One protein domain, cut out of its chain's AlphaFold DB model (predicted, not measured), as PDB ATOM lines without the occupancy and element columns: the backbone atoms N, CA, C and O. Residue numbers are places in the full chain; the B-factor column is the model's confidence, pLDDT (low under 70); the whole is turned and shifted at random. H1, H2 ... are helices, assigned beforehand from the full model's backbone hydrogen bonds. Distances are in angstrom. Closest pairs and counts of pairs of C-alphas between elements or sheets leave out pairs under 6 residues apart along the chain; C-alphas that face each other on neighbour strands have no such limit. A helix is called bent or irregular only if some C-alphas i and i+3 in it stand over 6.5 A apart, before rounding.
ATOM      1  N   ALA A  13     -31.292  24.082  20.843       88.31
ATOM      2  CA  ALA A  13     -31.208  23.213  19.670       88.31
ATOM      3  C   ALA A  13     -32.508  23.215  18.842       88.31
ATOM      4  O   ALA A  13     -32.465  23.117  17.616       88.31
ATOM      5  N   GLU A  14     -33.667  23.334  19.497       88.88
ATOM      6  CA  GLU A  14     -34.968  23.415  18.823       88.88
ATOM      7  C   GLU A  14     -35.182  24.782  18.171       88.88
ATOM      8  O   GLU A  14     -35.688  24.842  17.051       88.88
ATOM      9  N   ARG A  15     -34.762  25.870  18.835       87.56
ATOM     10  CA  ARG A  15     -34.763  27.220  18.245       87.56
ATOM     11  C   ARG A  15     -33.889  27.274  17.000       87.56
ATOM     12  O   ARG A  15     -34.379  27.643  15.939       87.56
ATOM     13  N   GLU A  16     -32.645  26.813  17.110       88.00
ATOM     14  CA  GLU A  16     -31.689  26.793  16.001       88.00
ATOM     15  C   GLU A  16     -32.236  26.005  14.799       88.00
ATOM     16  O   GLU A  16     -32.132  26.464  13.663       88.00
ATOM     17  N   ALA A  17     -32.876  24.854  15.030       88.81
ATOM     18  CA  ALA A  17     -33.463  24.049  13.955       88.81
ATOM     19  C   ALA A  17     -34.582  24.787  13.197       88.81
ATOM     20  O   ALA A  17     -34.697  24.660  11.976       88.81
ATOM     21  N   VAL A  18     -35.402  25.559  13.912       88.75
ATOM     22  CA  VAL A  18     -36.488  26.346  13.315       88.75
ATOM     23  C   VAL A  18     -35.938  27.598  12.626       88.75
ATOM     24  O   VAL A  18     -36.342  27.900  11.501       88.75
ATOM     25  N   ASP A  19     -34.988  28.289  13.252       86.38
ATOM     26  CA  ASP A  19     -34.324  29.481  12.711       86.38
ATOM     27  C   ASP A  19     -33.524  29.172  11.441       86.38
ATOM     28  O   ASP A  19     -33.559  29.943  10.482       86.38
ATOM     29  N   ALA A  20     -32.870  28.011  11.379       88.06
ATOM     30  CA  ALA A  20     -32.143  27.567  10.192       88.06
ATOM     31  C   ALA A  20     -33.054  27.405   8.961       88.06
ATOM     32  O   ALA A  20     -32.606  27.605   7.832       88.06
ATOM     33  N   LEU A  21     -34.329  27.055   9.163       87.56
ATOM     34  CA  LEU A  21     -35.304  26.902   8.084       87.56
ATOM     35  C   LEU A  21     -36.012  28.221   7.749       87.56
ATOM     36  O   LEU A  21     -36.197  28.554   6.580       87.56
ATOM     37  N   LEU A  22     -36.469  28.933   8.777       83.19
ATOM     38  CA  LEU A  22     -37.371  30.076   8.647       83.19
ATOM     39  C   LEU A  22     -36.641  31.431   8.624       83.19
ATOM     40  O   LEU A  22     -37.298  32.461   8.457       83.19
ATOM     41  N   GLY A  23     -35.319  31.443   8.816       82.94
ATOM     42  CA  GLY A  23     -34.506  32.646   9.008       82.94
ATOM     43  C   GLY A  23     -34.595  33.201  10.436       82.94
ATOM     44  O   GLY A  23     -35.238  32.594  11.293       82.94
ATOM     45  N   PRO A  24     -33.984  34.360  10.728       76.81
ATOM     46  CA  PRO A  24     -34.145  35.016  12.024       76.81
ATOM     47  C   PRO A  24     -35.592  35.516  12.223       76.81
ATOM     48  O   PRO A  24     -36.259  35.882  11.248       76.81
ATOM     49  N   PRO A  25     -36.107  35.548  13.465       77.44
ATOM     50  CA  PRO A  25     -37.444  36.057  13.744       77.44
ATOM     51  C   PRO A  25     -37.518  37.571  13.458       77.44
ATOM     52  O   PRO A  25     -36.692  38.330  13.964       77.44
ATOM     53  N   PRO A  26     -38.502  38.045  12.673       70.12
ATOM     54  CA  PRO A  26     -38.568  39.443  12.241       70.12
ATOM     55  C   PRO A  26     -39.164  40.398  13.287       70.12
ATOM     56  O   PRO A  26     -39.066  41.611  13.114       70.12
ATOM     57  N   SER A  27     -39.820  39.882  14.332       73.75
ATOM     58  CA  SER A  27     -40.437  40.687  15.394       73.75
ATOM     59  C   SER A  27     -40.531  39.919  16.712       73.75
ATOM     60  O   SER A  27     -40.541  38.681  16.731       73.75
ATOM     61  N   GLY A  28     -40.694  40.647  17.821       71.19
ATOM     62  CA  GLY A  28     -40.975  40.035  19.129       71.19
ATOM     63  C   GLY A  28     -42.309  39.273  19.178       71.19
ATOM     64  O   GLY A  28     -42.511  38.426  20.045       71.19
ATOM     65  N   TRP A  29     -43.222  39.523  18.233       71.19
ATOM     66  CA  TRP A  29     -44.485  38.786  18.094       71.19
ATOM     67  C   TRP A  29     -44.296  37.394  17.489       71.19
ATOM     68  O   TRP A  29     -45.018  36.465  17.841       71.19
ATOM     69  N   GLU A  30     -43.284  37.235  16.638       72.38
ATOM     70  CA  GLU A  30     -42.923  35.959  16.021       72.38
ATOM     71  C   GLU A  30     -41.874  35.191  16.847       72.38
ATOM     72  O   GLU A  30     -41.420  34.133  16.437       72.38
ATOM     73  N   GLY A  31     -41.510  35.661  18.044       71.50
ATOM     74  CA  GLY A  31     -40.599  34.946  18.944       71.50
ATOM     75  C   GLY A  31     -39.151  35.435  18.930       71.50
ATOM     76  O   GLY A  31     -38.279  34.695  19.379       71.50
ATOM     77  N   ALA A  32     -38.887  36.660  18.460       73.12
ATOM     78  CA  ALA A  32     -37.640  37.346  18.801       73.12
ATOM     79  C   ALA A  32     -37.581  37.632  20.314       73.12
ATOM     80  O   ALA A  32     -38.615  37.837  20.953       73.12
ATOM     81  N   ALA A  33     -36.370  37.645  20.877       68.62
ATOM     82  CA  ALA A  33     -36.152  37.824  22.314       68.62
ATOM     83  C   ALA A  33     -36.629  39.194  22.830       68.62
ATOM     84  O   ALA A  33     -37.129  39.291  23.949       68.62
ATOM     85  N   GLU A  34     -36.526  40.237  22.005       70.25
ATOM     86  CA  GLU A  34     -36.916  41.600  22.359       70.25
ATOM     87  C   GLU A  34     -37.980  42.143  21.400       70.25
ATOM     88  O   GLU A  34     -37.958  41.894  20.192       70.25
ATOM     89  N   ARG A  35     -38.922  42.921  21.947       71.69
ATOM     90  CA  ARG A  35     -39.853  43.724  21.146       71.69
ATOM     91  C   ARG A  35     -39.183  45.040  20.788       71.69
ATOM     92  O   ARG A  35     -38.782  45.793  21.671       71.69
ATOM     93  N   THR A  36     -39.114  45.334  19.496       74.06
ATOM     94  CA  THR A  36     -38.573  46.615  19.018       74.06
ATOM     95  C   THR A  36     -39.606  47.734  19.219       74.06
ATOM     96  O   THR A  36     -40.803  47.464  19.247       74.06
ATOM     97  N   ASP A  37     -39.193  49.008  19.271       74.94
ATOM     98  CA  ASP A  37     -40.120  50.162  19.332       74.94
ATOM     99  C   ASP A  37     -41.206  50.105  18.234       74.94
ATOM    100  O   ASP A  37     -42.381  50.369  18.481       74.94
ATOM    101  N   LYS A  38     -40.850  49.618  17.037       68.88
ATOM    102  CA  LYS A  38     -41.804  49.376  15.942       68.88
ATOM    103  C   LYS A  38     -42.867  48.317  16.278       68.88
ATOM    104  O   LYS A  38     -44.014  48.498  15.878       68.88
ATOM    105  N   ASP A  39     -42.518  47.270  17.026       70.94
ATOM    106  CA  ASP A  39     -43.438  46.194  17.434       70.94
ATOM    107  C   ASP A  39     -44.437  46.657  18.500       70.94
ATOM    108  O   ASP A  39     -45.534  46.104  18.601       70.94
ATOM    109  N   LEU A  40     -44.053  47.659  19.300       73.44
ATOM    110  CA  LEU A  40     -44.910  48.270  20.321       73.44
ATOM    111  C   LEU A  40     -45.939  49.229  19.710       73.44
ATOM    112  O   LEU A  40     -46.997  49.458  20.293       73.44
ATOM    113  N   ARG A  41     -45.634  49.794  18.537       74.94
ATOM    114  CA  ARG A  41     -46.478  50.768  17.828       74.94
ATOM    115  C   ARG A  41     -47.399  50.111  16.800       74.94
ATOM    116  O   ARG A  41     -48.494  50.613  16.562       74.94
ATOM    117  N   TRP A  42     -46.950  49.024  16.168       69.88
ATOM    118  CA  TRP A  42     -47.668  48.354  15.086       69.88
ATOM    119  C   TRP A  42     -47.474  46.837  15.137       69.88
ATOM    120  O   TRP A  42     -46.349  46.340  15.116       69.88
ATOM    121  N   ALA A  43     -48.574  46.083  15.096       66.25
ATOM    122  CA  ALA A  43     -48.517  44.637  14.918       66.25
ATOM    123  C   ALA A  43     -48.226  44.305  13.442       66.25
ATOM    124  O   ALA A  43     -49.104  44.390  12.578       66.25
ATOM    125  N   ARG A  44     -46.971  43.961  13.126       60.31
ATOM    126  CA  ARG A  44     -46.611  43.319  11.850       60.31
ATOM    127  C   ARG A  44     -46.831  41.813  11.986       60.31
ATOM    128  O   ARG A  44     -46.541  41.258  13.034       60.31
ATOM    129  N   GLY A  45     -47.334  41.174  10.931       61.06
ATOM    130  CA  GLY A  45     -47.699  39.754  10.970       61.06
ATOM    131  C   GLY A  45     -49.176  39.576  11.310       61.06
ATOM    132  O   GLY A  45     -49.571  39.397  12.455       61.06
ATOM    133  N   GLY A  46     -50.023  39.689  10.286       62.62
ATOM    134  CA  GLY A  46     -51.441  39.348  10.373       62.62
ATOM    135  C   GLY A  46     -51.733  38.005   9.706       62.62
ATOM    136  O   GLY A  46     -50.857  37.379   9.110       62.62
ATOM    137  N   ALA A  47     -53.008  37.607   9.707       57.81
ATOM    138  CA  ALA A  47     -53.483  36.372   9.075       57.81
ATOM    139  C   ALA A  47     -53.077  36.209   7.591       57.81
ATOM    140  O   ALA A  47     -53.059  35.088   7.088       57.81
ATOM    141  N   ALA A  48     -52.761  37.308   6.892       59.53
ATOM    142  CA  ALA A  48     -52.256  37.291   5.520       59.53
ATOM    143  C   ALA A  48     -50.805  36.778   5.432       59.53
ATOM    144  O   ALA A  48     -50.553  35.837   4.693       59.53
ATOM    145  N   ALA A  49     -49.885  37.309   6.246       62.78
ATOM    146  CA  ALA A  49     -48.499  36.828   6.300       62.78
ATOM    147  C   ALA A  49     -48.412  35.386   6.833       62.78
ATOM    148  O   ALA A  49     -47.589  34.597   6.379       62.78
ATOM    149  N   ALA A  50     -49.315  35.023   7.750       62.94
ATOM    150  CA  ALA A  50     -49.451  33.657   8.246       62.94
ATOM    151  C   ALA A  50     -49.904  32.676   7.152       62.94
ATOM    152  O   ALA A  50     -49.439  31.541   7.105       62.94
ATOM    153  N   LYS A  51     -50.816  33.091   6.257       62.53
ATOM    154  CA  LYS A  51     -51.323  32.239   5.166       62.53
ATOM    155  C   LYS A  51     -50.230  31.836   4.183       62.53
ATOM    156  O   LYS A  51     -50.202  30.667   3.815       62.53
ATOM    157  N   ASP A  52     -49.330  32.752   3.842       71.19
ATOM    158  CA  ASP A  52     -48.239  32.492   2.893       71.19
ATOM    159  C   ASP A  52     -47.151  31.563   3.446       71.19
ATOM    160  O   ASP A  52     -46.279  31.143   2.693       71.19
ATOM    161  N   ARG A  53     -47.186  31.242   4.747       77.81
ATOM    162  CA  ARG A  53     -46.170  30.412   5.411       77.81
ATOM    163  C   ARG A  53     -46.721  29.142   6.057       77.81
ATOM    164  O   ARG A  53     -45.972  28.416   6.709       77.81
ATOM    165  N   ARG A  54     -48.018  28.841   5.908       81.00
ATOM    166  CA  ARG A  54     -48.607  27.613   6.486       81.00
ATOM    167  C   ARG A  54     -48.031  26.336   5.887       81.00
ATOM    168  O   ARG A  54     -47.966  25.316   6.568       81.00
ATOM    169  N   ASP A  55     -47.604  26.390   4.635       86.62
ATOM    170  CA  ASP A  55     -46.898  25.314   3.942       86.62
ATOM    171  C   ASP A  55     -45.573  24.937   4.631       86.62
ATOM    172  O   ASP A  55     -45.138  23.787   4.544       86.62
ATOM    173  N   GLN A  56     -44.976  25.861   5.390       89.56
ATOM    174  CA  GLN A  56     -43.732  25.645   6.133       89.56
ATOM    175  C   GLN A  56     -43.929  24.888   7.457       89.56
ATOM    176  O   GLN A  56     -42.938  24.497   8.074       89.56
ATOM    177  N   LEU A  57     -45.171  24.616   7.884       91.38
ATOM    178  CA  LEU A  57     -45.452  23.918   9.145       91.38
ATOM    179  C   LEU A  57     -44.854  22.507   9.175       91.38
ATOM    180  O   LEU A  57     -44.139  22.153  10.110       91.38
ATOM    181  N   LEU A  58     -45.118  21.702   8.144       92.75
ATOM    182  CA  LEU A  58     -44.625  20.327   8.085       92.75
ATOM    183  C   LEU A  58     -43.084  20.271   7.964       92.75
ATOM    184  O   LEU A  58     -42.467  19.535   8.738       92.75
ATOM    185  N   PRO A  59     -42.432  21.064   7.088       92.69
ATOM    186  CA  PRO A  59     -40.975  21.191   7.079       92.69
ATOM    187  C   PRO A  59     -40.374  21.611   8.428       92.69
ATOM    188  O   PRO A  59     -39.355  21.050   8.827       92.69
ATOM    189  N   ALA A  60     -41.002  22.543   9.153       92.25
ATOM    190  CA  ALA A  60     -40.520  22.986  10.462       92.25
ATOM    191  C   ALA A  60     -40.589  21.868  11.517       92.25
ATOM    192  O   ALA A  60     -39.631  21.661  12.263       92.25
ATOM    193  N   LEU A  61     -41.679  21.093  11.538       92.75
ATOM    194  CA  LEU A  61     -41.810  19.932  12.427       92.75
ATOM    195  C   LEU A  61     -40.769  18.849  12.107       92.75
ATOM    196  O   LEU A  61     -40.201  18.246  13.020       92.75
ATOM    197  N   HIS A  62     -40.473  18.628  10.822       92.62
ATOM    198  CA  HIS A  62     -39.403  17.721  10.412       92.62
ATOM    199  C   HIS A  62     -38.021  18.210  10.843       92.62
ATOM    200  O   HIS A  62     -37.246  17.405  11.347       92.62
ATOM    201  N   ALA A  63     -37.722  19.504  10.703       91.38
ATOM    202  CA  ALA A  63     -36.432  20.062  11.110       91.38
ATOM    203  C   ALA A  63     -36.157  19.834  12.607       91.38
ATOM    204  O   ALA A  63     -35.068  19.391  12.979       91.38
ATOM    205  N   VAL A  64     -37.164  20.052  13.459       91.50
ATOM    206  CA  VAL A  64     -37.065  19.773  14.901       91.50
ATOM    207  C   VAL A  64     -36.884  18.279  15.165       91.50
ATOM    208  O   VAL A  64     -35.977  17.886  15.901       91.50
ATOM    209  N   ASN A  65     -37.704  17.430  14.542       91.12
ATOM    210  CA  ASN A  65     -37.624  15.986  14.742       91.12
ATOM    211  C   ASN A  65     -36.286  15.397  14.254       91.12
ATOM    212  O   ASN A  65     -35.766  14.488  14.890       91.12
ATOM    213  N   ASP A  66     -35.705  15.912  13.172       88.06
ATOM    214  CA  ASP A  66     -34.404  15.462  12.658       88.06
ATOM    215  C   ASP A  66     -33.250  15.881  13.588       88.06
ATOM    216  O   ASP A  66     -32.266  15.149  13.736       88.06
ATOM    217  N   ARG A  67     -33.374  17.041  14.250       87.56
ATOM    218  CA  ARG A  67     -32.356  17.567  15.169       87.56
ATOM    219  C   ARG A  67     -32.399  16.910  16.549       87.56
ATOM    220  O   ARG A  67     -31.347  16.571  17.084       87.56
ATOM    221  N   VAL A  68     -33.596  16.738  17.117       86.06
ATOM    222  CA  VAL A  68     -33.805  16.310  18.517       86.06
ATOM    223  C   VAL A  68     -34.328  14.869  18.627       86.06
ATOM    224  O   VAL A  68     -34.167  14.222  19.660       86.06
ATOM    225  N   GLY A  69     -34.922  14.320  17.565       86.62
ATOM    226  CA  GLY A  69     -35.499  12.964  17.523       86.62
ATOM    227  C   GLY A  69     -36.972  12.875  17.951       86.62
ATOM    228  O   GLY A  69     -37.611  11.829  17.778       86.62
ATOM    229  N   TRP A  70     -37.514  13.958  18.506       89.81
ATOM    230  CA  TRP A  70     -38.912  14.119  18.902       89.81
ATOM    231  C   TRP A  70     -39.273  15.612  18.967       89.81
ATOM    232  O   TRP A  70     -38.393  16.467  18.881       89.81
ATOM    233  N   ILE A  71     -40.562  15.923  19.088       91.38
ATOM    234  CA  ILE A  71     -41.101  17.285  19.128       91.38
ATOM    235  C   ILE A  71     -41.596  17.571  20.545       91.38
ATOM    236  O   ILE A  71     -42.582  16.974  20.985       91.38
ATOM    237  N   SER A  72     -40.926  18.486  21.247       91.94
ATOM    238  CA  SER A  72     -41.369  18.962  22.557       91.94
ATOM    239  C   SER A  72     -42.512  19.975  22.449       91.94
ATOM    240  O   SER A  72     -42.710  20.619  21.414       91.94
ATOM    241  N   GLU A  73     -43.255  20.163  23.541       91.19
ATOM    242  CA  GLU A  73     -44.282  21.210  23.620       91.19
ATOM    243  C   GLU A  73     -43.683  22.615  23.438       91.19
ATOM    244  O   GLU A  73     -44.292  23.473  22.798       91.19
ATOM    245  N   GLY A  74     -42.460  22.838  23.934       90.94
ATOM    246  CA  GLY A  74     -41.731  24.094  23.749       90.94
ATOM    247  C   GLY A  74     -41.413  24.358  22.277       90.94
ATOM    248  O   GLY A  74     -41.710  25.441  21.764       90.94
ATOM    249  N   ALA A  75     -40.892  23.356  21.563       91.00
ATOM    250  CA  ALA A  75     -40.641  23.460  20.127       91.00
ATOM    251  C   ALA A  75     -41.925  23.731  19.334       91.00
ATOM    252  O   ALA A  75     -41.942  24.596  18.454       91.00
ATOM    253  N   LEU A  76     -43.019  23.041  19.677       92.12
ATOM    254  CA  LEU A  76     -44.316  23.241  19.035       92.12
ATOM    255  C   LEU A  76     -44.806  24.684  19.216       92.12
ATOM    256  O   LEU A  76     -45.193  25.328  18.239       92.12
ATOM    257  N   ASN A  77     -44.726  25.224  20.436       91.00
ATOM    258  CA  ASN A  77     -45.108  26.608  20.721       91.00
ATOM    259  C   ASN A  77     -44.270  27.613  19.930       91.00
ATOM    260  O   ASN A  77     -44.818  28.585  19.405       91.00
ATOM    261  N   HIS A  78     -42.963  27.379  19.804       89.81
ATOM    262  CA  HIS A  78     -42.088  28.250  19.022       89.81
ATOM    263  C   HIS A  78     -42.472  28.270  17.539       89.81
ATOM    264  O   HIS A  78     -42.649  29.348  16.968       89.81
ATOM    265  N   ILE A  79     -42.704  27.099  16.937       90.31
ATOM    266  CA  ILE A  79     -43.171  26.991  15.545       90.31
ATOM    267  C   ILE A  79     -44.519  27.704  15.371       90.31
ATOM    268  O   ILE A  79     -44.710  28.462  14.418       90.31
ATOM    269  N   CYS A  80     -45.446  27.519  16.314       89.38
ATOM    270  CA  CYS A  80     -46.768  28.144  16.263       89.38
ATOM    271  C   CYS A  80     -46.704  29.672  16.355       89.38
ATOM    272  O   CYS A  80     -47.480  30.355  15.684       89.38
ATOM    273  N   ARG A  81     -45.779  30.229  17.147       86.38
ATOM    274  CA  ARG A  81     -45.531  31.681  17.198       86.38
ATOM    275  C   ARG A  81     -44.959  32.189  15.876       86.38
ATOM    276  O   ARG A  81     -45.463  33.167  15.334       86.38
ATOM    277  N   ARG A  82     -43.984  31.475  15.308       85.94
ATOM    278  CA  ARG A  82     -43.320  31.843  14.046       85.94
ATOM    279  C   ARG A  82     -44.229  31.817  12.827       85.94
ATOM    280  O   ARG A  82     -44.072  32.639  11.930       85.94
ATOM    281  N   LEU A  83     -45.150  30.862  12.776       86.00
ATOM    282  CA  LEU A  83     -46.064  30.687  11.646       86.00
ATOM    283  C   LEU A  83     -47.451  31.292  11.906       86.00
ATOM    284  O   LEU A  83     -48.299  31.279  11.019       86.00
ATOM    285  N   THR A  84     -47.688  31.828  13.112       84.81
ATOM    286  CA  THR A  84     -49.003  32.321  13.566       84.81
ATOM    287  C   THR A  84     -50.107  31.267  13.358       84.81
ATOM    288  O   THR A  84     -51.202  31.553  12.868       84.81
ATOM    289  N   VAL A  85     -49.795  30.015  13.707       86.88
ATOM    290  CA  VAL A  85     -50.705  28.859  13.636       86.88
ATOM    291  C   VAL A  85     -51.197  28.525  15.041       86.88
ATOM    292  O   VAL A  85     -50.487  28.734  16.027       86.88
ATOM    293  N   ALA A  86     -52.423  28.014  15.150       88.81
ATOM    294  CA  ALA A  86     -52.952  27.572  16.430       88.81
ATOM    295  C   ALA A  86     -52.206  26.329  16.945       88.81
ATOM    296  O   ALA A  86     -52.074  25.363  16.191       88.81
ATOM    297  N   PRO A  87     -51.792  26.284  18.228       89.69
ATOM    298  CA  PRO A  87     -51.130  25.104  18.789       89.69
ATOM    299  C   PRO A  87     -51.938  23.813  18.647       89.69
ATOM    300  O   PRO A  87     -51.360  22.763  18.394       89.69
ATOM    301  N   ALA A  88     -53.270  23.892  18.704       90.19
ATOM    302  CA  ALA A  88     -54.148  22.749  18.453       90.19
ATOM    303  C   ALA A  88     -54.040  22.209  17.012       90.19
ATOM    304  O   ALA A  88     -54.040  20.997  16.807       90.19
ATOM    305  N   GLU A  89     -53.912  23.091  16.014       89.44
ATOM    306  CA  GLU A  89     -53.741  22.708  14.605       89.44
ATOM    307  C   GLU A  89     -52.365  22.071  14.389       89.44
ATOM    308  O   GLU A  89     -52.262  20.996  13.800       89.44
ATOM    309  N   ALA A  90     -51.309  22.678  14.936       91.25
ATOM    310  CA  ALA A  90     -49.958  22.135  14.839       91.25
ATOM    311  C   ALA A  90     -49.815  20.792  15.572       91.25
ATOM    312  O   ALA A  90     -49.169  19.883  15.051       91.25
ATOM    313  N   TYR A  91     -50.453  20.642  16.738       92.31
ATOM    314  CA  TYR A  91     -50.523  19.364  17.440       92.31
ATOM    315  C   TYR A  91     -51.221  18.323  16.564       92.31
ATOM    316  O   TYR A  91     -50.640  17.276  16.312       92.31
ATOM    317  N   GLY A  92     -52.392  18.643  16.001       92.38
ATOM    318  CA  GLY A  92     -53.115  17.759  15.079       92.38
ATOM    319  C   GLY A  92     -52.277  17.286  13.884       92.38
ATOM    320  O   GLY A  92     -52.378  16.135  13.470       92.38
ATOM    321  N   VAL A  93     -51.402  18.139  13.347       92.88
ATOM    322  CA  VAL A  93     -50.466  17.744  12.281       92.88
ATOM    323  C   VAL A  93     -49.357  16.837  12.817       92.88
ATOM    324  O   VAL A  93     -49.040  15.821  12.196       92.88
ATOM    325  N   ALA A  94     -48.774  17.171  13.968       91.94
ATOM    326  CA  ALA A  94     -47.716  16.376  14.587       91.94
ATOM    327  C   ALA A  94     -48.188  14.964  14.975       91.94
ATOM    328  O   ALA A  94     -47.406  14.019  14.909       91.94
ATOM    329  N   THR A  95     -49.459  14.822  15.352       90.50
ATOM    330  CA  THR A  95     -50.092  13.554  15.729       90.50
ATOM    331  C   THR A  95     -50.537  12.716  14.532       90.50
ATOM    332  O   THR A  95     -50.540  11.488  14.588       90.50
ATOM    333  N   PHE A  96     -50.894  13.369  13.427       93.06
ATOM    334  CA  PHE A  96     -51.374  12.701  12.220       93.06
ATOM    335  C   PHE A  96     -50.276  11.911  11.490       93.06
ATOM    336  O   PHE A  96     -50.519  10.810  10.994       93.06
ATOM    337  N   TYR A  97     -49.057  12.454  11.413       91.00
ATOM    338  CA  TYR A  97     -47.955  11.806  10.701       91.00
ATOM    339  C   TYR A  97     -47.196  10.824  11.597       91.00
ATOM    340  O   TYR A  97     -46.434  11.232  12.465       91.00
TER     341      TYR A  97
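This is residues 13 to 97 of the 318 residues of an uncharacterized protein of Streptomyces sp. wa22 (UniProt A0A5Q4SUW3). Three helices, H1, H4 and H5, make a small up-and-down bundle with their centres in a triangle, and H6 crosses H4 and H5 at a steep tilt. At the other end of the long axis a loop with the short helix H2 reaches away from this body, and the chain comes back through the short helix H3. The printed part has 85 residues with six named helices, H1 to H6 in order, and no named strand; its class is all helix. It is compact, with a radius of gyration of the C-alphas of 12.7 A, yet elongated in outline, spanning 39 by 24 by 18 A.

H1 is residues 13 to 22, 14.4 A from first to last C-alpha, and begins at C-alpha 13 at (-31.208, 23.213, 19.670). H2 is residues 37 to 41, 6.6 A long, with C-alpha 37 at (-40.120, 50.162, 19.332). H3 is residues 47 to 51, 6.1 A. H4, residues 54 to 68, is the longest at 22.2 A; it is irregular, but only just, with C-alphas 55 and 58 6.9 A apart. H5 is residues 73 to 83, 15.4 A. H6 is residues 87 to 96, 14.0 A, and ends at C-alpha 96 at (-51.374, 12.701, 12.220).

H1, H4 and H5 form a bundle, up and down, each running against the one before it in the chain. H1 touches H4, closest at the C-alphas of Ala 17 and Val 64, 5.7 A, opposite ways at a shallow tilt of 34 degrees, only just short of steep. H4 and H5 are a helical hairpin that touches, closest at the C-alphas of Arg 54 and Leu 83, 6.5 A, at a shallow tilt of 32 degrees, only just short of steep. H1 touches H5, closest at the C-alphas of Glu 14 and Ala 75, 5.8 A, the same way at 19 degrees, a shallow tilt. H6 touches H5, closest at the C-alphas of Cys 80 and Pro 87, 5.9 A, opposite ways at a steep tilt of 67 degrees, only just short of about perpendicular. H6 only just touches H4, with 3 pairs of C-alphas within 8 A, by residues 57 to 61 of H4 alone; the closest C-alphas, of Leu 61 and Ala 94, are 7.2 A apart. H3 is close to H5 but not clearly touching, the C-alphas of Ala 50 and Leu 83 being 5.6 A apart. H2 touches no helix. Each O i to N i+4 pair is within hydrogen-bond range in H2, H3, H5 and H6; in H1 it is 5 of 6, in H4 9 of 11.

The two C-alphas farthest apart, of Asp 37 and Tyr 97, are 40.1 A apart. The printed part has no cut. The link from H1 to H2, residues 23 to 36, is long; the other four links are tight. The mean pLDDT of the printed part is 82.3, with residue 33, residue 38 and residues 42 to 51 under 70.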